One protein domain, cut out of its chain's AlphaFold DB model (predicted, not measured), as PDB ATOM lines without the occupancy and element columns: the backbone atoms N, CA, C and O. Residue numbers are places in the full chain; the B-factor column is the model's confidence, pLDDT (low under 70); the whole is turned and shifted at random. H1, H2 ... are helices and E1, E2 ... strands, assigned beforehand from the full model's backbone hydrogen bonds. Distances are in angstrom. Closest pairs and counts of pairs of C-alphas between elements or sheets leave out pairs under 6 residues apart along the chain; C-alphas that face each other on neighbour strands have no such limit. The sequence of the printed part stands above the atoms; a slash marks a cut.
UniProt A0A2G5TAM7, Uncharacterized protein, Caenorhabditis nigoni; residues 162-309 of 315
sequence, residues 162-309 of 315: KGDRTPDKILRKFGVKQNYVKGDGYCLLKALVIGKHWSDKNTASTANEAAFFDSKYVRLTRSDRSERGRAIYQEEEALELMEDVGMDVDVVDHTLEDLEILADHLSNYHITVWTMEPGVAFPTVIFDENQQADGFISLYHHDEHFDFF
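This is residues 162 to 309 of the 315 residues of an uncharacterized protein of Caenorhabditis nigoni (UniProt A0A2G5TAM7). A twisted sheet of four strands has the long helix H2 packed along one face, over E3 and E4, and H5 on the same face over E2. Beyond H2, away from the sheet, H3 folds back beside it as a helical hairpin and H4 crosses it, while the short H1 lies at the far end from H3. The printed part has 148 residues, with five named helices followed by four named strands; the sheet runs E2, E1, E3, E4 and is mixed. The class is mixed, helices and strands, and the whole is compact and rounded, with a radius of gyration of the C-alphas of 14.5 A and spans of 44 by 36 by 33 A.

H1, residues 168 to 173, only grazes the sheet with residues 170 to 171. H2, residues 187 to 203, and H3, residues 207 to 221, form a helical hairpin at a shallow tilt of 24 degrees, opposite ways; their closest C-alphas, Lys 201 and Ala 210, are 4.3 A apart. H4, residues 227 to 245, touches H2 about perpendicular at 86 degrees, with the C-alphas of Leu 189 and Ala 238 closest at 5.0 A. H4 touches H3 at a steep tilt of 63 degrees, and only just touches H5, residues 256 to 265, with 3 pairs of C-alphas within 8 A. E1, residues 269 to 275, and E2, residues 284 to 289, are an antiparallel hairpin, with N 273 and O 287 2.9 A apart. E3, residues 295 to 302, is parallel to E1, with N 297 and O 270 2.8 A apart. E4, residues 305 to 308, makes an antiparallel hairpin with E3, with N 300 and O 307 2.8 A apart. H2 and H5 make two layers with the sheet, helices on one face of it, at heights over the sheet of 4.6 A and 9.4 A. The C-alphas of Gly 195 in H2 and Ile 297 in E3 come within 5.0 A. Each O i to N i+4 pair is within hydrogen-bond range in H2, H3, H4 and H5, and 1 of 2 in H1.

H1 begins at C-alpha 168 (36.397, -65.803, 6.027). H2 is 24.0 A long, H3 20.3 A, H4 27.0 A and H5 14.3 A. E1 spans 19.3 A, E2 14.7 A and E3 23.6 A. E4 ends at C-alpha 308 (38.819, -51.565, 4.426).

The two C-alphas farthest apart, Asn 208 and Gly 279, are 44.6 A apart. The printed part has no cut. The link from H1 to H2 is long, 13 residues. pLDDT is under 70 at residues 162 to 164 and 277 to 282.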
ATOM      1  N   LYS A 162      36.396 -55.960  -8.385       60.09
ATOM      2  CA  LYS A 162      35.009 -56.169  -8.847       60.09
ATOM      3  C   LYS A 162      33.950 -56.174  -7.739       60.09
ATOM      4  O   LYS A 162      32.762 -56.037  -8.028       60.09
ATOM      5  N   GLY A 163      34.353 -56.317  -6.474       56.03
ATOM      6  CA  GLY A 163      33.425 -56.296  -5.332       56.03
ATOM      7  C   GLY A 163      32.964 -57.664  -4.811       56.03
ATOM      8  O   GLY A 163      31.971 -57.720  -4.089       56.03
ATOM      9  N   ASP A 164      33.630 -58.768  -5.172       64.62
ATOM     10  CA  ASP A 164      33.205 -60.107  -4.738       64.62
ATOM     11  C   ASP A 164      33.511 -60.376  -3.247       64.62
ATOM     12  O   ASP A 164      34.342 -59.732  -2.600       64.62
ATOM     13  N   ARG A 165      32.828 -61.363  -2.660       75.38
ATOM     14  CA  ARG A 165      32.963 -61.699  -1.241       75.38
ATOM     15  C   ARG A 165      34.348 -62.271  -0.932       75.38
ATOM     16  O   ARG A 165      34.721 -63.346  -1.394       75.38
ATOM     17  N   THR A 166      35.039 -61.651   0.025       80.06
ATOM     18  CA  THR A 166      36.285 -62.198   0.581       80.06
ATOM     19  C   THR A 166      36.025 -63.445   1.452       80.06
ATOM     20  O   THR A 166      35.157 -63.418   2.329       80.06
ATOM     21  N   PRO A 167      36.801 -64.537   1.300       79.69
ATOM     22  CA  PRO A 167      36.701 -65.710   2.169       79.69
ATOM     23  C   PRO A 167      37.016 -65.411   3.645       79.69
ATOM     24  O   PRO A 167      38.013 -64.760   3.965       79.69
ATOM     25  N   ASP A 168      36.255 -66.006   4.572       79.12
ATOM     26  CA  ASP A 168      36.397 -65.803   6.027       79.12
ATOM     27  C   ASP A 168      37.824 -66.059   6.558       79.12
ATOM     28  O   ASP A 168      38.270 -65.432   7.521       79.12
ATOM     29  N   LYS A 169      38.565 -66.992   5.941       77.12
ATOM     30  CA  LYS A 169      39.956 -67.293   6.318       77.12
ATOM     31  C   LYS A 169      40.881 -66.096   6.088       77.12
ATOM     32  O   LYS A 169      41.806 -65.914   6.871       77.12
ATOM     33  N   ILE A 170      40.646 -65.319   5.034       77.31
ATOM     34  CA  ILE A 170      41.423 -64.117   4.722       77.31
ATOM     35  C   ILE A 170      41.020 -62.979   5.654       77.31
ATOM     36  O   ILE A 170      41.895 -62.378   6.271       77.31
ATOM     37  N   LEU A 171      39.714 -62.778   5.859       81.31
ATOM     38  CA  LEU A 171      39.185 -61.765   6.779       81.31
ATOM     39  C   LEU A 171      39.818 -61.866   8.174       81.31
ATOM     40  O   LEU A 171      40.326 -60.880   8.705       81.31
ATOM     41  N   ARG A 172      39.887 -63.083   8.733       81.06
ATOM     42  CA  ARG A 172      40.492 -63.326  10.055       81.06
ATOM     43  C   ARG A 172      41.942 -62.877  10.154       81.06
ATOM     44  O   ARG A 172      42.365 -62.473  11.231       81.06
ATOM     45  N   LYS A 173      42.706 -62.966   9.066       77.56
ATOM     46  CA  LYS A 173      44.113 -62.568   9.074       77.56
ATOM     47  C   LYS A 173      44.304 -61.049   9.059       77.56
ATOM     48  O   LYS A 173      45.350 -60.583   9.485       77.56
ATOM     49  N   PHE A 174      43.294 -60.298   8.627       80.00
ATOM     50  CA  PHE A 174      43.226 -58.843   8.771       80.00
ATOM     51  C   PHE A 174      42.474 -58.408  10.042       80.00
ATOM     52  O   PHE A 174      42.130 -57.242  10.191       80.00
ATOM     53  N   GLY A 175      42.156 -59.343  10.950       78.56
ATOM     54  CA  GLY A 175      41.368 -59.050  12.153       78.56
ATOM     55  C   GLY A 175      39.902 -58.691  11.868       78.56
ATOM     56  O   GLY A 175      39.180 -58.245  12.760       78.56
ATOM     57  N   VAL A 176      39.433 -58.908  10.638       82.56
ATOM     58  CA  VAL A 176      38.093 -58.540  10.184       82.56
ATOM     59  C   VAL A 176      37.141 -59.728  10.344       82.56
ATOM     60  O   VAL A 176      37.477 -60.874  10.048       82.56
ATOM     61  N   LYS A 177      35.920 -59.476  10.830       82.88
ATOM     62  CA  LYS A 177      34.872 -60.512  10.960       82.88
ATOM     63  C   LYS A 177      33.990 -60.635   9.715       82.88
ATOM     64  O   LYS A 177      33.413 -61.692   9.490       82.88
ATOM     65  N   GLN A 178      33.855 -59.550   8.959       85.38
ATOM     66  CA  GLN A 178      33.035 -59.435   7.755       85.38
ATOM     67  C   GLN A 178      33.547 -58.274   6.895       85.38
ATOM     68  O   GLN A 178      33.999 -57.280   7.455       85.38
ATOM     69  N   ASN A 179      33.393 -58.369   5.577       89.50
ATOM     70  CA  ASN A 179      33.646 -57.268   4.643       89.50
ATOM     71  C   ASN A 179      32.937 -55.970   5.069       89.50
ATOM     72  O   ASN A 179      31.757 -56.011   5.463       89.50
ATOM     73  N   TYR A 180      33.645 -54.840   4.986       92.75
ATOM     74  CA  TYR A 180      33.068 -53.514   5.204       92.75
ATOM     75  C   TYR A 180      32.407 -52.999   3.934       92.75
ATOM     76  O   TYR A 180      31.286 -52.486   4.010       92.75
ATOM     77  N   VAL A 181      33.054 -53.193   2.787       93.44
ATOM     78  CA  VAL A 181      32.480 -52.910   1.473       93.44
ATOM     79  C   VAL A 181      31.279 -53.828   1.212       93.44
ATOM     80  O   VAL A 181      31.288 -55.019   1.543       93.44
ATOM     81  N   LYS A 182      30.201 -53.252   0.672       91.31
ATOM     82  CA  LYS A 182      28.930 -53.917   0.371       91.31
ATOM     83  C   LYS A 182      28.469 -53.615  -1.054       91.31
ATOM     84  O   LYS A 182      28.601 -52.495  -1.544       91.31
ATOM     85  N   GLY A 183      27.822 -54.615  -1.652       82.69
ATOM     86  CA  GLY A 183      27.352 -54.563  -3.036       82.69
ATOM     87  C   GLY A 183      28.487 -54.707  -4.048       82.69
ATOM     88  O   GLY A 183      29.654 -54.764  -3.674       82.69
ATOM     89  N   ASP A 184      28.107 -54.743  -5.320       79.88
ATOM     90  CA  ASP A 184      29.024 -54.954  -6.438       79.88
ATOM     91  C   ASP A 184      29.629 -53.618  -6.907       79.88
ATOM     92  O   ASP A 184      29.057 -52.550  -6.655       79.88
ATOM     93  N   GLY A 185      30.781 -53.673  -7.581       82.12
ATOM     94  CA  GLY A 185      31.426 -52.508  -8.195       82.12
ATOM     95  C   GLY A 185      31.959 -51.456  -7.209       82.12
ATOM     96  O   GLY A 185      31.602 -51.409  -6.025       82.12
ATOM     97  N   TYR A 186      32.843 -50.596  -7.711       89.31
ATOM     98  CA  TYR A 186      33.464 -49.465  -7.009       89.31
ATOM     99  C   TYR A 186      34.181 -49.838  -5.706       89.31
ATOM    100  O   TYR A 186      34.333 -49.000  -4.819       89.31
ATOM    101  N   CYS A 187      34.605 -51.094  -5.535       93.31
ATOM    102  CA  CYS A 187      35.065 -51.574  -4.230       93.31
ATOM    103  C   CYS A 187      36.284 -50.806  -3.689       93.31
ATOM    104  O   CYS A 187      36.332 -50.539  -2.491       93.31
ATOM    105  N   LEU A 188      37.205 -50.366  -4.559       94.56
ATOM    106  CA  LEU A 188      38.333 -49.514  -4.173       94.56
ATOM    107  C   LEU A 188      37.857 -48.185  -3.571       94.56
ATOM    108  O   LEU A 188      38.243 -47.836  -2.458       94.56
ATOM    109  N   LEU A 189      36.978 -47.476  -4.282       97.19
ATOM    110  CA  LEU A 189      36.450 -46.172  -3.878       97.19
ATOM    111  C   LEU A 189      35.603 -46.303  -2.609       97.19
ATOM    112  O   LEU A 189      35.792 -45.550  -1.658       97.19
ATOM    113  N   LYS A 190      34.740 -47.325  -2.543       97.69
ATOM    114  CA  LYS A 190      33.952 -47.661  -1.348       97.69
ATOM    115  C   LYS A 190      34.859 -47.915  -0.139       97.69
ATOM    116  O   LYS A 190      34.575 -47.436   0.957       97.69
ATOM    117  N   ALA A 191      35.957 -48.648  -0.318       97.19
ATOM    118  CA  ALA A 191      36.908 -48.909   0.756       97.19
ATOM    119  C   ALA A 191      37.642 -47.629   1.196       97.19
ATOM    120  O   ALA A 191      37.777 -47.392   2.399       97.19
ATOM    121  N   LEU A 192      38.042 -46.777   0.245       98.06
ATOM    122  CA  LEU A 192      38.664 -45.479   0.515       98.06
ATOM    123  C   LEU A 192      37.751 -44.558   1.323       98.06
ATOM    124  O   LEU A 192      38.192 -44.045   2.346       98.06
ATOM    125  N   VAL A 193      36.482 -44.380   0.938       97.94
ATOM    126  CA  VAL A 193      35.565 -43.482   1.670       97.94
ATOM    127  C   VAL A 193      35.271 -43.991   3.083       97.94
ATOM    128  O   VAL A 193      35.242 -43.207   4.035       97.94
ATOM    129  N   ILE A 194      35.143 -45.311   3.267       97.69
ATOM    130  CA  ILE A 194      35.006 -45.913   4.602       97.69
ATOM    131  C   ILE A 194      36.254 -45.622   5.442       97.69
ATOM    132  O   ILE A 194      36.134 -45.177   6.589       97.69
ATOM    133  N   GLY A 195      37.437 -45.868   4.876       97.25
ATOM    134  CA  GLY A 195      38.712 -45.632   5.542       97.25
ATOM    135  C   GLY A 195      38.950 -44.161   5.857       97.25
ATOM    136  O   GLY A 195      39.399 -43.848   6.955       97.25
ATOM    137  N   LYS A 196      38.554 -43.256   4.961       97.62
ATOM    138  CA  LYS A 196      38.633 -41.807   5.137       97.62
ATOM    139  C   LYS A 196      37.845 -41.350   6.363       97.62
ATOM    140  O   LYS A 196      38.426 -40.751   7.262       97.62
ATOM    141  N   HIS A 197      36.558 -41.697   6.469       97.50
ATOM    142  CA  HIS A 197      35.754 -41.313   7.645       97.50
ATOM    143  C   HIS A 197      36.237 -41.977   8.932       97.50
ATOM    144  O   HIS A 197      36.105 -41.402  10.015       97.50
ATOM    145  N   TRP A 198      36.788 -43.191   8.838       96.44
ATOM    146  CA  TRP A 198      37.436 -43.824   9.980       96.44
ATOM    147  C   TRP A 198      38.709 -43.082  10.396       96.44
ATOM    148  O   TRP A 198      38.920 -42.879  11.586       96.44
ATOM    149  N   SER A 199      39.545 -42.658   9.455       96.38
ATOM    150  CA  SER A 199      40.732 -41.860   9.745       96.38
ATOM    151  C   SER A 199      40.329 -40.538  10.390       96.38
ATOM    152  O   SER A 199      40.748 -40.250  11.508       96.38
ATOM    153  N   ASP A 200      39.433 -39.795   9.739       96.69
ATOM    154  CA  ASP A 200      38.997 -38.462  10.156       96.69
ATOM    155  C   ASP A 200      38.441 -38.455  11.583       96.69
ATOM    156  O   ASP A 200      38.772 -37.583  12.382       96.69
ATOM    157  N   LYS A 201      37.635 -39.456  11.963       95.06
ATOM    158  CA  LYS A 201      37.116 -39.518  13.337       95.06
ATOM    159  C   LYS A 201      38.196 -39.795  14.388       95.06
ATOM    160  O   LYS A 201      37.997 -39.433  15.545       95.06
ATOM    161  N   ASN A 202      39.284 -40.475  14.022       92.69
ATOM    162  CA  ASN A 202      40.373 -40.825  14.939       92.69
ATOM    163  C   ASN A 202      41.456 -39.739  15.001       92.69
ATOM    164  O   ASN A 202      42.191 -39.688  15.986       92.69
ATOM    165  N   THR A 203      41.541 -38.869  13.993       93.12
ATOM    166  CA  THR A 203      42.484 -37.741  13.939       93.12
ATOM    167  C   THR A 203      41.826 -36.382  14.198       93.12
ATOM    168  O   THR A 203      42.522 -35.373  14.291       93.12
ATOM    169  N   ALA A 204      40.499 -36.340  14.356       93.75
ATOM    170  CA  ALA A 204      39.738 -35.128  14.645       93.75
ATOM    171  C   ALA A 204      40.291 -34.349  15.849       93.75
ATOM    172  O   ALA A 204      40.567 -34.902  16.917       93.75
ATOM    173  N   SER A 205      40.357 -33.024  15.710       93.44
ATOM    174  CA  SER A 205      40.896 -32.134  16.748       93.44
ATOM    175  C   SER A 205      39.886 -31.840  17.859       93.44
ATOM    176  O   SER A 205      40.251 -31.375  18.941       93.44
ATOM    177  N   THR A 206      38.594 -32.076  17.605       95.81
ATOM    178  CA  THR A 206      37.516 -31.797  18.563       95.81
ATOM    179  C   THR A 206      36.513 -32.942  18.659       95.81
ATOM    180  O   THR A 206      36.287 -33.681  17.705       95.81
ATOM    181  N   ALA A 207      35.827 -33.043  19.800       95.06
ATOM    182  CA  ALA A 207      34.781 -34.048  19.999       95.06
ATOM    183  C   ALA A 207      33.597 -33.895  19.022       95.06
ATOM    184  O   ALA A 207      33.001 -34.891  18.623       95.06
ATOM    185  N   ASN A 208      33.263 -32.662  18.623       95.88
ATOM    186  CA  ASN A 208      32.179 -32.408  17.667       95.88
ATOM    187  C   ASN A 208      32.545 -32.892  16.260       95.88
ATOM    188  O   ASN A 208      31.718 -33.491  15.578       95.88
ATOM    189  N   GLU A 209      33.786 -32.651  15.846       95.62
ATOM    190  CA  GLU A 209      34.326 -33.131  14.576       95.62
ATOM    191  C   GLU A 209      34.423 -34.663  14.561       95.62
ATOM    192  O   GLU A 209      33.922 -35.306  13.639       95.62
ATOM    193  N   ALA A 210      34.933 -35.262  15.642       95.56
ATOM    194  CA  ALA A 210      34.969 -36.712  15.801       95.56
ATOM    195  C   ALA A 210      33.563 -37.331  15.701       95.56
ATOM    196  O   ALA A 210      33.367 -38.325  15.005       95.56
ATOM    197  N   ALA A 211      32.559 -36.720  16.344       96.50
ATOM    198  CA  ALA A 211      31.171 -37.179  16.281       96.50
ATOM    199  C   ALA A 211      30.559 -37.043  14.876       96.50
ATOM    200  O   ALA A 211      29.773 -37.898  14.459       96.50
ATOM    201  N   PHE A 212      30.921 -35.994  14.133       96.88
ATOM    202  CA  PHE A 212      30.490 -35.816  12.749       96.88
ATOM    203  C   PHE A 212      31.015 -36.949  11.856       96.88
ATOM    204  O   PHE A 212      30.215 -37.632  11.208       96.88
ATOM    205  N   PHE A 213      32.323 -37.213  11.880       96.88
ATOM    206  CA  PHE A 213      32.930 -38.280  11.081       96.88
ATOM    207  C   PHE A 213      32.525 -39.678  11.552       96.88
ATOM    208  O   PHE A 213      32.288 -40.560  10.725       96.88
ATOM    209  N   ASP A 214      32.320 -39.883  12.857       96.25
ATOM    210  CA  ASP A 214      31.777 -41.145  13.356       96.25
ATOM    211  C   ASP A 214      30.363 -41.391  12.820       96.25
ATOM    212  O   ASP A 214      30.073 -42.497  12.379       96.25
ATOM    213  N   SER A 215      29.504 -40.367  12.734       95.56
ATOM    214  CA  SER A 215      28.163 -40.523  12.154       95.56
ATOM    215  C   SER A 215      28.194 -40.968  10.684       95.56
ATOM    216  O   SER A 215      27.395 -41.823  10.281       95.56
ATOM    217  N   LYS A 216      29.148 -40.445   9.900       95.75
ATOM    218  CA  LYS A 216      29.390 -40.832   8.503       95.75
ATOM    219  C   LYS A 216      29.906 -42.265   8.422       95.75
ATOM    220  O   LYS A 216      29.268 -43.110   7.796       95.75
ATOM    221  N   TYR A 217      30.962 -42.583   9.163       95.75
ATOM    222  CA  TYR A 217      31.522 -43.931   9.245       95.75
ATOM    223  C   TYR A 217      30.475 -44.981   9.669       95.75
ATOM    224  O   TYR A 217      30.340 -46.051   9.070       95.75
ATOM    225  N   VAL A 218      29.681 -44.670  10.692       93.25
ATOM    226  CA  VAL A 218      28.617 -45.526  11.225       93.25
ATOM    227  C   VAL A 218      27.519 -45.758  10.188       93.25
ATOM    228  O   VAL A 218      27.024 -46.882  10.070       93.25
ATOM    229  N   ARG A 219      27.148 -44.734   9.408       92.88
ATOM    230  CA  ARG A 219      26.175 -44.853   8.310       92.88
ATOM    231  C   ARG A 219      26.620 -45.876   7.264       92.88
ATOM    232  O   ARG A 219      25.773 -46.640   6.798       92.88
ATOM    233  N   LEU A 220      27.916 -45.914   6.952       94.00
ATOM    234  CA  LEU A 220      28.494 -46.815   5.952       94.00
ATOM    235  C   LEU A 220      28.683 -48.251   6.467       94.00
ATOM    236  O   LEU A 220      28.620 -49.193   5.679       94.00
ATOM    237  N   THR A 221      28.896 -48.451   7.774       91.38
ATOM    238  CA  THR A 221      29.421 -49.732   8.296       91.38
ATOM    239  C   THR A 221      28.484 -50.514   9.223       91.38
ATOM    240  O   THR A 221      28.635 -51.736   9.327       91.38
ATOM    241  N   ARG A 222      27.483 -49.884   9.861       83.12
ATOM    242  CA  ARG A 222      26.638 -50.528  10.894       83.12
ATOM    243  C   ARG A 222      25.937 -51.809  10.433       83.12
ATOM    244  O   ARG A 222      25.164 -51.808   9.480       83.12
ATOM    245  N   SER A 223      26.149 -52.894  11.176       74.00
ATOM    246  CA  SER A 223      25.645 -54.234  10.845       74.00
ATOM    247  C   SER A 223      24.141 -54.429  11.039       74.00
ATOM    248  O   SER A 223      23.589 -55.383  10.507       74.00
ATOM    249  N   ASP A 224      23.479 -53.568  11.808       73.00
ATOM    250  CA  ASP A 224      22.031 -53.615  12.039       73.00
ATOM    251  C   ASP A 224      21.220 -52.848  10.977       73.00
ATOM    252  O   ASP A 224      19.990 -52.850  11.011       73.00
ATOM    253  N   ARG A 225      21.897 -52.229  10.000       76.44
ATOM    254  CA  ARG A 225      21.287 -51.759   8.751       76.44
ATOM    255  C   ARG A 225      21.344 -52.854   7.690       76.44
ATOM    256  O   ARG A 225      22.262 -53.675   7.670       76.44
ATOM    257  N   SER A 226      20.382 -52.840   6.766       83.81
ATOM    258  CA  SER A 226      20.385 -53.781   5.642       83.81
ATOM    259  C   SER A 226      21.662 -53.627   4.809       83.81
ATOM    260  O   SER A 226      22.160 -52.516   4.608       83.81
ATOM    261  N   GLU A 227      22.201 -54.742   4.308       83.62
ATOM    262  CA  GLU A 227      23.382 -54.715   3.431       83.62
ATOM    263  C   GLU A 227      23.139 -53.863   2.187       83.62
ATOM    264  O   GLU A 227      23.985 -53.052   1.833       83.62
ATOM    265  N   ARG A 228      21.937 -53.961   1.605       83.81
ATOM    266  CA  ARG A 228      21.515 -53.130   0.473       83.81
ATOM    267  C   ARG A 228      21.560 -51.635   0.792       83.81
ATOM    268  O   ARG A 228      22.019 -50.860  -0.033       83.81
ATOM    269  N   GLY A 229      21.084 -51.224   1.968       85.94
ATOM    270  CA  GLY A 229      21.121 -49.814   2.361       85.94
ATOM    271  C   GLY A 229      22.552 -49.301   2.527       85.94
ATOM    272  O   GLY A 229      22.849 -48.189   2.112       85.94
ATOM    273  N   ARG A 230      23.447 -50.123   3.087       90.00
ATOM    274  CA  ARG A 230      24.876 -49.787   3.189       90.00
ATOM    275  C   ARG A 230      25.542 -49.678   1.823       90.00
ATOM    276  O   ARG A 230      26.254 -48.711   1.608       90.00
ATOM    277  N   ALA A 231      25.274 -50.621   0.920       89.19
ATOM    278  CA  ALA A 231      25.811 -50.595  -0.438       89.19
ATOM    279  C   ALA A 231      25.460 -49.285  -1.160       89.19
ATOM    280  O   ALA A 231      26.351 -48.659  -1.714       89.19
ATOM    281  N   ILE A 232      24.204 -48.829  -1.050       89.81
ATOM    282  CA  ILE A 232      23.754 -47.557  -1.641       89.81
ATOM    283  C   ILE A 232      24.548 -46.371  -1.080       89.81
ATOM    284  O   ILE A 232      25.104 -45.605  -1.849       89.81
ATOM    285  N   TYR A 233      24.663 -46.238   0.248       94.25
ATOM    286  CA  TYR A 233      25.403 -45.108   0.833       94.25
ATOM    287  C   TYR A 233      26.902 -45.136   0.520       94.25
ATOM    288  O   TYR A 233      27.519 -44.083   0.406       94.25
ATOM    289  N   GLN A 234      27.498 -46.327   0.434       96.06
ATOM    290  CA  GLN A 234      28.901 -46.474   0.052       96.06
ATOM    291  C   GLN A 234      29.116 -46.099  -1.414       96.06
ATOM    292  O   GLN A 234      30.119 -45.477  -1.731       96.06
ATOM    293  N   GLU A 235      28.186 -46.474  -2.293       94.25
ATOM    294  CA  GLU A 235      28.225 -46.127  -3.713       94.25
ATOM    295  C   GLU A 235      28.024 -44.628  -3.939       94.25
ATOM    296  O   GLU A 235      28.816 -44.035  -4.654       94.25
ATOM    297  N   GLU A 236      27.054 -43.998  -3.268       96.12
ATOM    298  CA  GLU A 236      26.848 -42.541  -3.332       96.12
ATOM    299  C   GLU A 236      28.141 -41.774  -3.013       96.12
ATOM    300  O   GLU A 236      28.563 -40.930  -3.796       96.12
ATOM    301  N   GLU A 237      28.818 -42.107  -1.910       97.56
ATOM    302  CA  GLU A 237      30.068 -41.426  -1.546       97.56
ATOM    303  C   GLU A 237      31.256 -41.814  -2.442       97.56
ATOM    304  O   GLU A 237      32.163 -41.010  -2.642       97.56
ATOM    305  N   ALA A 238      31.268 -43.031  -2.992       96.69
ATOM    306  CA  ALA A 238      32.278 -43.444  -3.962       96.69
ATOM    307  C   ALA A 238      32.172 -42.637  -5.263       96.69
ATOM    308  O   ALA A 238      33.196 -42.203  -5.785       96.69
ATOM    309  N   LEU A 239      30.951 -42.410  -5.755       96.50
ATOM    310  CA  LEU A 239      30.696 -41.601  -6.946       96.50
ATOM    311  C   LEU A 239      31.046 -40.127  -6.708       96.50
ATOM    312  O   LEU A 239      31.695 -39.533  -7.560       96.50
ATOM    313  N   GLU A 240      30.712 -39.568  -5.537       97.75
ATOM    314  CA  GLU A 240      31.145 -38.212  -5.147       97.75
ATOM    315  C   GLU A 240      32.680 -38.081  -5.193       97.75
ATOM    316  O   GLU A 240      33.204 -37.141  -5.788       97.75
ATOM    317  N   LEU A 241      33.416 -39.058  -4.643       97.56
ATOM    318  CA  LEU A 241      34.883 -39.068  -4.709       97.56
ATOM    319  C   LEU A 241      35.396 -39.157  -6.157       97.56
ATOM    320  O   LEU A 241      36.372 -38.499  -6.499       97.56
ATOM    321  N   MET A 242      34.759 -39.949  -7.020       96.38
ATOM    322  CA  MET A 242      35.153 -40.035  -8.431       96.38
ATOM    323  C   MET A 242      34.938 -38.712  -9.170       96.38
ATOM    324  O   MET A 242      35.821 -38.284  -9.915       96.38
ATOM    325  N   GLU A 243      33.806 -38.045  -8.936       97.25
ATOM    326  CA  GLU A 243      33.517 -36.725  -9.501       97.25
ATOM    327  C   GLU A 243      34.548 -35.681  -9.047       97.25
ATOM    328  O   GLU A 243      35.066 -34.933  -9.880       97.25
ATOM    329  N   ASP A 244      34.909 -35.677  -7.759       96.75
ATOM    330  CA  ASP A 244      35.892 -34.751  -7.179       96.75
ATOM    331  C   ASP A 244      37.293 -34.894  -7.801       96.75
ATOM    332  O   ASP A 244      38.036 -33.912  -7.915       96.75
ATOM    333  N   VAL A 245      37.658 -36.107  -8.230       95.31
ATOM    334  CA  VAL A 245      38.952 -36.406  -8.867       95.31
ATOM    335  C   VAL A 245      38.874 -36.366 -10.402       95.31
ATOM    336  O   VAL A 245      39.893 -36.446 -11.089       95.31
ATOM    337  N   GLY A 246      37.682 -36.159 -10.970       94.00
ATOM    338  CA  GLY A 246      37.464 -36.089 -12.416       94.00
ATOM    339  C   GLY A 246      37.557 -37.446 -13.124       94.00
ATOM    340  O   GLY A 246      37.907 -37.496 -14.304       94.00
ATOM    341  N   MET A 247      37.272 -38.535 -12.408       91.25
ATOM    342  CA  MET A 247      37.202 -39.891 -12.951       91.25
ATOM    343  C   MET A 247      35.825 -40.162 -13.578       91.25
ATOM    344  O   MET A 247      34.825 -39.548 -13.207       91.25
ATOM    345  N   ASP A 248      35.766 -41.084 -14.542       87.19
ATOM    346  CA  ASP A 248      34.514 -41.471 -15.201       87.19
ATOM    347  C   ASP A 248      33.653 -42.340 -14.275       87.19
ATOM    348  O   ASP A 248      33.995 -43.489 -14.003       87.19
ATOM    349  N   VAL A 249      32.525 -41.792 -13.816       90.38
ATOM    350  CA  VAL A 249      31.582 -42.447 -12.896       90.38
ATOM    351  C   VAL A 249      30.953 -43.726 -13.449       90.38
ATOM    352  O   VAL A 249      30.451 -44.519 -12.661       90.38
ATOM    353  N   ASP A 250      30.985 -43.961 -14.764       85.88
ATOM    354  CA  ASP A 250      30.479 -45.203 -15.362       85.88
ATOM    355  C   ASP A 250      31.494 -46.367 -15.258       85.88
ATOM    356  O   ASP A 250      31.158 -47.529 -15.527       85.88
ATOM    357  N   VAL A 251      32.741 -46.088 -14.854       81.31
ATOM    358  CA  VAL A 251      33.782 -47.099 -14.632       81.31
ATOM    359  C   VAL A 251      33.638 -47.693 -13.232       81.31
ATOM    360  O   VAL A 251      33.895 -47.046 -12.226       81.31
ATOM    361  N   VAL A 252      33.250 -48.967 -13.158       80.62
ATOM    362  CA  VAL A 252      32.988 -49.661 -11.881       80.62
ATOM    363  C   VAL A 252      34.219 -50.365 -11.296       80.62
ATOM    364  O   VAL A 252      34.315 -50.526 -10.078       80.62
ATOM    365  N   ASP A 253      35.164 -50.775 -12.142       78.88
ATOM    366  CA  ASP A 253      36.355 -51.540 -11.760       78.88
ATOM    367  C   ASP A 253      37.575 -50.621 -11.753       78.88
ATOM    368  O   ASP A 253      37.859 -49.961 -12.748       78.88
ATOM    369  N   HIS A 254      38.317 -50.624 -10.648       83.88
ATOM    370  CA  HIS A 254      39.462 -49.736 -10.457       83.88
ATOM    371  C   HIS A 254      40.721 -50.506 -10.077       83.88
ATOM    372  O   HIS A 254      40.658 -51.546  -9.409       83.88
ATOM    373  N   THR A 255      41.855 -49.972 -10.509       81.25
ATOM    374  CA  THR A 255      43.189 -50.551 -10.394       81.25
ATOM    375  C   THR A 255      44.051 -49.840  -9.352       81.25
ATOM    376  O   THR A 255      43.642 -48.862  -8.729       81.25
ATOM    377  N   LEU A 256      45.279 -50.325  -9.150       79.50
ATOM    378  CA  LEU A 256      46.268 -49.593  -8.354       79.50
ATOM    379  C   LEU A 256      46.755 -48.301  -9.033       79.50
ATOM    380  O   LEU A 256      47.190 -47.413  -8.319       79.50
ATOM    381  N   GLU A 257      46.678 -48.173 -10.362       79.25
ATOM    382  CA  GLU A 257      47.027 -46.915 -11.048       79.25
ATOM    383  C   GLU A 257      45.952 -45.851 -10.795       79.25
ATOM    384  O   GLU A 257      46.261 -44.702 -10.493       79.25
ATOM    385  N   ASP A 258      44.679 -46.257 -10.789       85.44
ATOM    386  CA  ASP A 258      43.583 -45.391 -10.347       85.44
ATOM    387  C   ASP A 258      43.767 -44.961  -8.882       85.44
ATOM    388  O   ASP A 258      43.467 -43.826  -8.511       85.44
ATOM    389  N   LEU A 259      44.316 -45.850  -8.043       92.81
ATOM    390  CA  LEU A 259      44.643 -45.532  -6.655       92.81
ATOM    391  C   LEU A 259      45.758 -44.483  -6.525       92.81
ATOM    392  O   LEU A 259      45.716 -43.718  -5.568       92.81
ATOM    393  N   GLU A 260      46.717 -44.406  -7.451       85.50
ATOM    394  CA  GLU A 260      47.739 -43.343  -7.451       85.50
ATOM    395  C   GLU A 260      47.073 -41.967  -7.622       85.50
ATOM    396  O   GLU A 260      47.301 -41.059  -6.824       85.50
ATOM    397  N   ILE A 261      46.147 -41.849  -8.581       92.50
ATOM    398  CA  ILE A 261      45.371 -40.621  -8.826       92.50
ATOM    399  C   ILE A 261      44.534 -40.242  -7.590       92.50
ATOM    400  O   ILE A 261      44.480 -39.080  -7.177       92.50
ATOM    401  N   LEU A 262      43.892 -41.233  -6.966       97.38
ATOM    402  CA  LEU A 262      43.098 -41.036  -5.752       97.38
ATOM    403  C   LEU A 262      43.970 -40.664  -4.545       97.38
ATOM    404  O   LEU A 262      43.552 -39.848  -3.724       97.38
ATOM    405  N   ALA A 263      45.173 -41.229  -4.430       94.44
ATOM    406  CA  ALA A 263      46.115 -40.932  -3.359       94.44
ATOM    407  C   ALA A 263      46.674 -39.508  -3.461       94.44
ATOM    408  O   ALA A 263      46.823 -38.854  -2.428       94.44
ATOM    409  N   ASP A 264      46.897 -39.000  -4.674       95.31
ATOM    410  CA  ASP A 264      47.281 -37.604  -4.900       95.31
ATOM    411  C   ASP A 264      46.189 -36.638  -4.411       95.31
ATOM    412  O   ASP A 264      46.468 -35.657  -3.709       95.31
ATOM    413  N   HIS A 265      44.922 -36.933  -4.721       97.69
ATOM    414  CA  HIS A 265      43.791 -36.145  -4.222       97.69
ATOM    415  C   HIS A 265      43.641 -36.257  -2.695       97.69
ATOM    416  O   HIS A 265      43.400 -35.265  -2.005       97.69
ATOM    417  N   LEU A 266      43.840 -37.457  -2.149       97.31
ATOM    418  CA  LEU A 266      43.794 -37.768  -0.720       97.31
ATOM    419  C   LEU A 266      45.170 -37.618  -0.043       97.31
ATOM    420  O   LEU A 266      45.497 -38.366   0.877       97.31
ATOM    421  N   SER A 267      45.959 -36.616  -0.440       96.88
ATOM    422  CA  SER A 267      47.339 -36.396   0.039       96.88
ATOM    423  C   SER A 267      47.493 -36.217   1.556       96.88
ATOM    424  O   SER A 267      48.579 -36.413   2.098       96.88
ATOM    425  N   ASN A 268      46.408 -35.899   2.269       96.62
ATOM    426  CA  ASN A 268      46.377 -35.819   3.734       96.62
ATOM    427  C   ASN A 268      46.202 -37.182   4.431       96.62
ATOM    428  O   ASN A 268      46.077 -37.221   5.658       96.62
ATOM    429  N   TYR A 269      46.195 -38.289   3.684       97.88
ATOM    430  CA  TYR A 269      46.076 -39.644   4.215       97.88
ATOM    431  C   TYR A 269      47.213 -40.525   3.712       97.88
ATOM    432  O   TYR A 269      47.402 -40.660   2.506       97.88
ATOM    433  N   HIS A 270      47.908 -41.186   4.636       96.75
ATOM    434  CA  HIS A 270      48.800 -42.300   4.345       96.75
ATOM    435  C   HIS A 270      47.926 -43.484   3.939       96.75
ATOM    436  O   HIS A 270      47.114 -43.966   4.731       96.75
ATOM    437  N   ILE A 271      48.045 -43.915   2.686       96.88
ATOM    438  CA  ILE A 271      47.238 -45.000   2.131       96.88
ATOM    439  C   ILE A 271      48.137 -46.207   1.928       96.88
ATOM    440  O   ILE A 271      49.081 -46.166   1.140       96.88
ATOM    441  N   THR A 272      47.792 -47.306   2.588       91.94
ATOM    442  CA  THR A 272      48.500 -48.573   2.428       91.94
ATOM    443  C   THR A 272      47.517 -49.673   2.042       91.94
ATOM    444  O   THR A 272      46.463 -49.841   2.663       91.94
ATOM    445  N   VAL A 273      47.877 -50.452   1.020       89.31
ATOM    446  CA  VAL A 273      47.140 -51.651   0.609       89.31
ATOM    447  C   VAL A 273      47.974 -52.881   0.916       89.31
ATOM    448  O   VAL A 273      49.106 -53.014   0.447       89.31
ATOM    449  N   TRP A 274      47.385 -53.826   1.640       87.19
ATOM    450  CA  TRP A 274      47.964 -55.144   1.864       87.19
ATOM    451  C   TRP A 274      47.268 -56.201   1.014       87.19
ATOM    452  O   TRP A 274      46.076 -56.129   0.764       87.19
ATOM    453  N   THR A 275      47.976 -57.251   0.637       83.19
ATOM    454  CA  THR A 275      47.379 -58.482   0.112       83.19
ATOM    455  C   THR A 275      47.768 -59.658   0.981       83.19
ATOM    456  O   THR A 275      48.785 -59.638   1.682       83.19
ATOM    457  N   MET A 276      46.945 -60.697   0.947       73.69
ATOM    458  CA  MET A 276      47.144 -61.893   1.739       73.69
ATOM    459  C   MET A 276      47.060 -63.132   0.881       73.69
ATOM    460  O   MET A 276      46.014 -63.493   0.340       73.69
ATOM    461  N   GLU A 277      48.165 -63.855   0.868       56.84
ATOM    462  CA  GLU A 277      48.319 -64.933  -0.077       56.84
ATOM    463  C   GLU A 277      47.985 -66.302   0.485       56.84
ATOM    464  O   GLU A 277      48.324 -66.616   1.634       56.84
ATOM    465  N   PRO A 278      47.394 -67.180  -0.346       50.81
ATOM    466  CA  PRO A 278      47.321 -68.597  -0.048       50.81
ATOM    467  C   PRO A 278      48.713 -69.171   0.250       50.81
ATOM    468  O   PRO A 278      49.515 -69.392  -0.659       50.81
ATOM    469  N   GLY A 279      48.970 -69.432   1.533       50.06
ATOM    470  CA  GLY A 279      50.201 -70.051   2.031       50.06
ATOM    471  C   GLY A 279      51.172 -69.112   2.746       50.06
ATOM    472  O   GLY A 279      52.093 -69.621   3.364       50.06
ATOM    473  N   VAL A 280      50.957 -67.792   2.725       53.44
ATOM    474  CA  VAL A 280      51.830 -66.827   3.420       53.44
ATOM    475  C   VAL A 280      51.257 -66.520   4.798       53.44
ATOM    476  O   VAL A 280      50.051 -66.288   4.919       53.44
ATOM    477  N   ALA A 281      52.074 -66.549   5.851       57.69
ATOM    478  CA  ALA A 281      51.628 -66.293   7.218       57.69
ATOM    479  C   ALA A 281      51.191 -64.837   7.453       57.69
ATOM    480  O   ALA A 281      50.253 -64.624   8.221       57.69
ATOM    481  N   PHE A 282      51.787 -63.872   6.744       61.53
ATOM    482  CA  PHE A 282      51.601 -62.435   6.974       61.53
ATOM    483  C   PHE A 282      51.082 -61.685   5.733       61.53
ATOM    484  O   PHE A 282      51.383 -62.096   4.610       61.53
ATOM    485  N   PRO A 283      50.316 -60.593   5.912       72.38
ATOM    486  CA  PRO A 283      49.961 -59.697   4.817       72.38
ATOM    487  C   PRO A 283      51.190 -58.971   4.248       72.38
ATOM    488  O   PRO A 283      52.082 -58.571   4.996       72.38
ATOM    489  N   THR A 284      51.205 -58.742   2.936       72.06
ATOM    490  CA  THR A 284      52.274 -58.023   2.222       72.06
ATOM    491  C   THR A 284      51.746 -56.700   1.692       72.06
ATOM    492  O   THR A 284      50.674 -56.676   1.098       72.06
ATOM    493  N   VAL A 285      52.503 -55.615   1.853       77.31
ATOM    494  CA  VAL A 285      52.162 -54.303   1.283       77.31
ATOM    495  C   VAL A 285      52.383 -54.308  -0.235       77.31
ATOM    496  O   VAL A 285      53.453 -54.704  -0.699       77.31
ATOM    497  N   ILE A 286      51.377 -53.882  -1.000       74.31
ATOM    498  CA  ILE A 286      51.411 -53.780  -2.474       74.31
ATOM    499  C   ILE A 286      51.236 -52.351  -2.994       74.31
ATOM    500  O   ILE A 286      51.483 -52.106  -4.172       74.31
ATOM    501  N   PHE A 287      50.827 -51.432  -2.123       82.75
ATOM    502  CA  PHE A 287      50.692 -50.006  -2.388       82.75
ATOM    503  C   PHE A 287      50.932 -49.261  -1.079       82.75
ATOM    504  O   PHE A 287      50.437 -49.709  -0.041       82.75
ATOM    505  N   ASP A 288      51.703 -48.181  -1.120       85.56
ATOM    506  CA  ASP A 288      52.063 -47.404   0.062       85.56
ATOM    507  C   ASP A 288      52.439 -45.978  -0.340       85.56
ATOM    508  O   ASP A 288      53.548 -45.748  -0.814       85.56
ATOM    509  N   GLU A 289      51.516 -45.036  -0.163       87.88
ATOM    510  CA  GLU A 289      51.683 -43.640  -0.582       87.88
ATOM    511  C   GLU A 289      51.354 -42.664   0.548       87.88
ATOM    512  O   GLU A 289      50.603 -42.986   1.468       87.88
ATOM    513  N   ASN A 290      51.907 -41.448   0.476       92.94
ATOM    514  CA  ASN A 290      51.705 -40.374   1.460       92.94
ATOM    515  C   ASN A 290      52.143 -40.724   2.902       92.94
ATOM    516  O   ASN A 290      51.494 -40.333   3.867       92.94
ATOM    517  N   GLN A 291      53.274 -41.412   3.091       91.44
ATOM    518  CA  GLN A 291      53.765 -41.888   4.406       91.44
ATOM    519  C   GLN A 291      53.934 -40.817   5.511       91.44
ATOM    520  O   GLN A 291      54.170 -41.162   6.665       91.44
ATOM    521  N   GLN A 292      53.909 -39.526   5.164       89.81
ATOM    522  CA  GLN A 292      54.069 -38.407   6.106       89.81
ATOM    523  C   GLN A 292      52.742 -37.727   6.471       89.81
ATOM    524  O   GLN A 292      52.749 -36.725   7.180       89.81
ATOM    525  N   ALA A 293      51.626 -38.224   5.950       93.19
ATOM    526  CA  ALA A 293      50.311 -37.675   6.210       93.19
ATOM    527  C   ALA A 293      49.811 -37.997   7.626       93.19
ATOM    528  O   ALA A 293      50.144 -39.031   8.205       93.19
ATOM    529  N   ASP A 294      48.966 -37.113   8.159       91.12
ATOM    530  CA  ASP A 294      48.395 -37.259   9.501       91.12
ATOM    531  C   ASP A 294      47.290 -38.327   9.550       91.12
ATOM    532  O   ASP A 294      47.131 -39.028  10.550       91.12
ATOM    533  N   GLY A 295      46.498 -38.436   8.478       94.75
ATOM    534  CA  GLY A 295      45.469 -39.459   8.336       94.75
ATOM    535  C   GLY A 295      46.045 -40.806   7.907       94.75
ATOM    536  O   GLY A 295      47.103 -40.868   7.289       94.75
ATOM    537  N   PHE A 296      45.320 -41.892   8.174       96.06
ATOM    538  CA  PHE A 296      45.716 -43.235   7.757       96.06
ATOM    539  C   PHE A 296      44.533 -44.056   7.250       96.06
ATOM    540  O   PHE A 296      43.531 -44.231   7.947       96.06
ATOM    541  N   ILE A 297      44.675 -44.600   6.044       97.88
ATOM    542  CA  ILE A 297      43.677 -45.438   5.386       97.88
ATOM    543  C   ILE A 297      44.295 -46.802   5.095       97.88
ATOM    544  O   ILE A 297      45.192 -46.944   4.263       97.88
ATOM    545  N   SER A 298      43.771 -47.823   5.769       95.50
ATOM    546  CA  SER A 298      44.237 -49.199   5.641       95.50
ATOM    547  C   SER A 298      43.289 -50.065   4.820       95.50
ATOM    548  O   SER A 298      42.146 -50.319   5.215       95.50
ATOM    549  N   LEU A 299      43.784 -50.552   3.682       95.69
ATOM    550  CA  LEU A 299      43.020 -51.345   2.722       95.69
ATOM    551  C   LEU A 299      43.621 -52.737   2.557       95.69
ATOM    552  O   LEU A 299      44.832 -52.899   2.633       95.69
ATOM    553  N   TYR A 300      42.822 -53.747   2.245       91.69
ATOM    554  CA  TYR A 300      43.365 -54.997   1.730       91.69
ATOM    555  C   TYR A 300      42.777 -55.370   0.377       91.69
ATOM    556  O   TYR A 300      41.621 -55.076   0.090       91.69
ATOM    557  N   HIS A 301      43.585 -56.049  -0.434       88.12
ATOM    558  CA  HIS A 301      43.194 -56.664  -1.692       88.12
ATOM    559  C   HIS A 301      43.205 -58.190  -1.567       88.12
ATOM    560  O   HIS A 301      44.128 -58.774  -0.994       88.12
ATOM    561  N   HIS A 302      42.166 -58.844  -2.079       81.56
ATOM    562  CA  HIS A 302      42.131 -60.295  -2.245       81.56
ATOM    563  C   HIS A 302      41.177 -60.687  -3.375       81.56
ATOM    564  O   HIS A 302      40.036 -60.243  -3.361       81.56
ATOM    565  N   ASP A 303      41.630 -61.539  -4.305       72.19
ATOM    566  CA  ASP A 303      40.828 -62.113  -5.403       72.19
ATOM    567  C   ASP A 303      39.896 -61.095  -6.084       72.19
ATOM    568  O   ASP A 303      38.684 -61.268  -6.144       72.19
ATOM    569  N   GLU A 304      40.486 -60.017  -6.604       75.31
ATOM    570  CA  GLU A 304      39.759 -58.938  -7.286       75.31
ATOM    571  C   GLU A 304      38.762 -58.189  -6.380       75.31
ATOM    572  O   GLU A 304      37.721 -57.727  -6.835       75.31
ATOM    573  N   HIS A 305      39.061 -58.027  -5.090       85.94
ATOM    574  CA  HIS A 305      38.263 -57.206  -4.174       85.94
ATOM    575  C   HIS A 305      39.151 -56.332  -3.300       85.94
ATOM    576  O   HIS A 305      40.111 -56.834  -2.715       85.94
ATOM    577  N   PHE A 306      38.800 -55.052  -3.179       92.19
ATOM    578  CA  PHE A 306      39.365 -54.147  -2.182       92.19
ATOM    579  C   PHE A 306      38.393 -53.979  -1.022       92.19
ATOM    580  O   PHE A 306      37.198 -53.764  -1.219       92.19
ATOM    581  N   ASP A 307      38.916 -54.016   0.194       94.31
ATOM    582  CA  ASP A 307      38.138 -53.703   1.382       94.31
ATOM    583  C   ASP A 307      38.947 -52.881   2.375       94.31
ATOM    584  O   ASP A 307      40.176 -52.849   2.348       94.31
ATOM    585  N   PHE A 308      38.230 -52.244   3.288       95.19
ATOM    586  CA  PHE A 308      38.819 -51.565   4.426       95.19
ATOM    587  C   PHE A 308      39.033 -52.562   5.572       95.19
ATOM    588  O   PHE A 308      38.268 -53.512   5.753       95.19
ATOM    589  N   PHE A 309      40.040 -52.326   6.407       92.81
ATOM    590  CA  PHE A 309      40.149 -52.990   7.704       92.81
ATOM    591  C   PHE A 309      40.634 -52.018   8.769       92.81
ATOM    592  O   PHE A 309      41.309 -51.040   8.469       92.81
TER     593      PHE A 309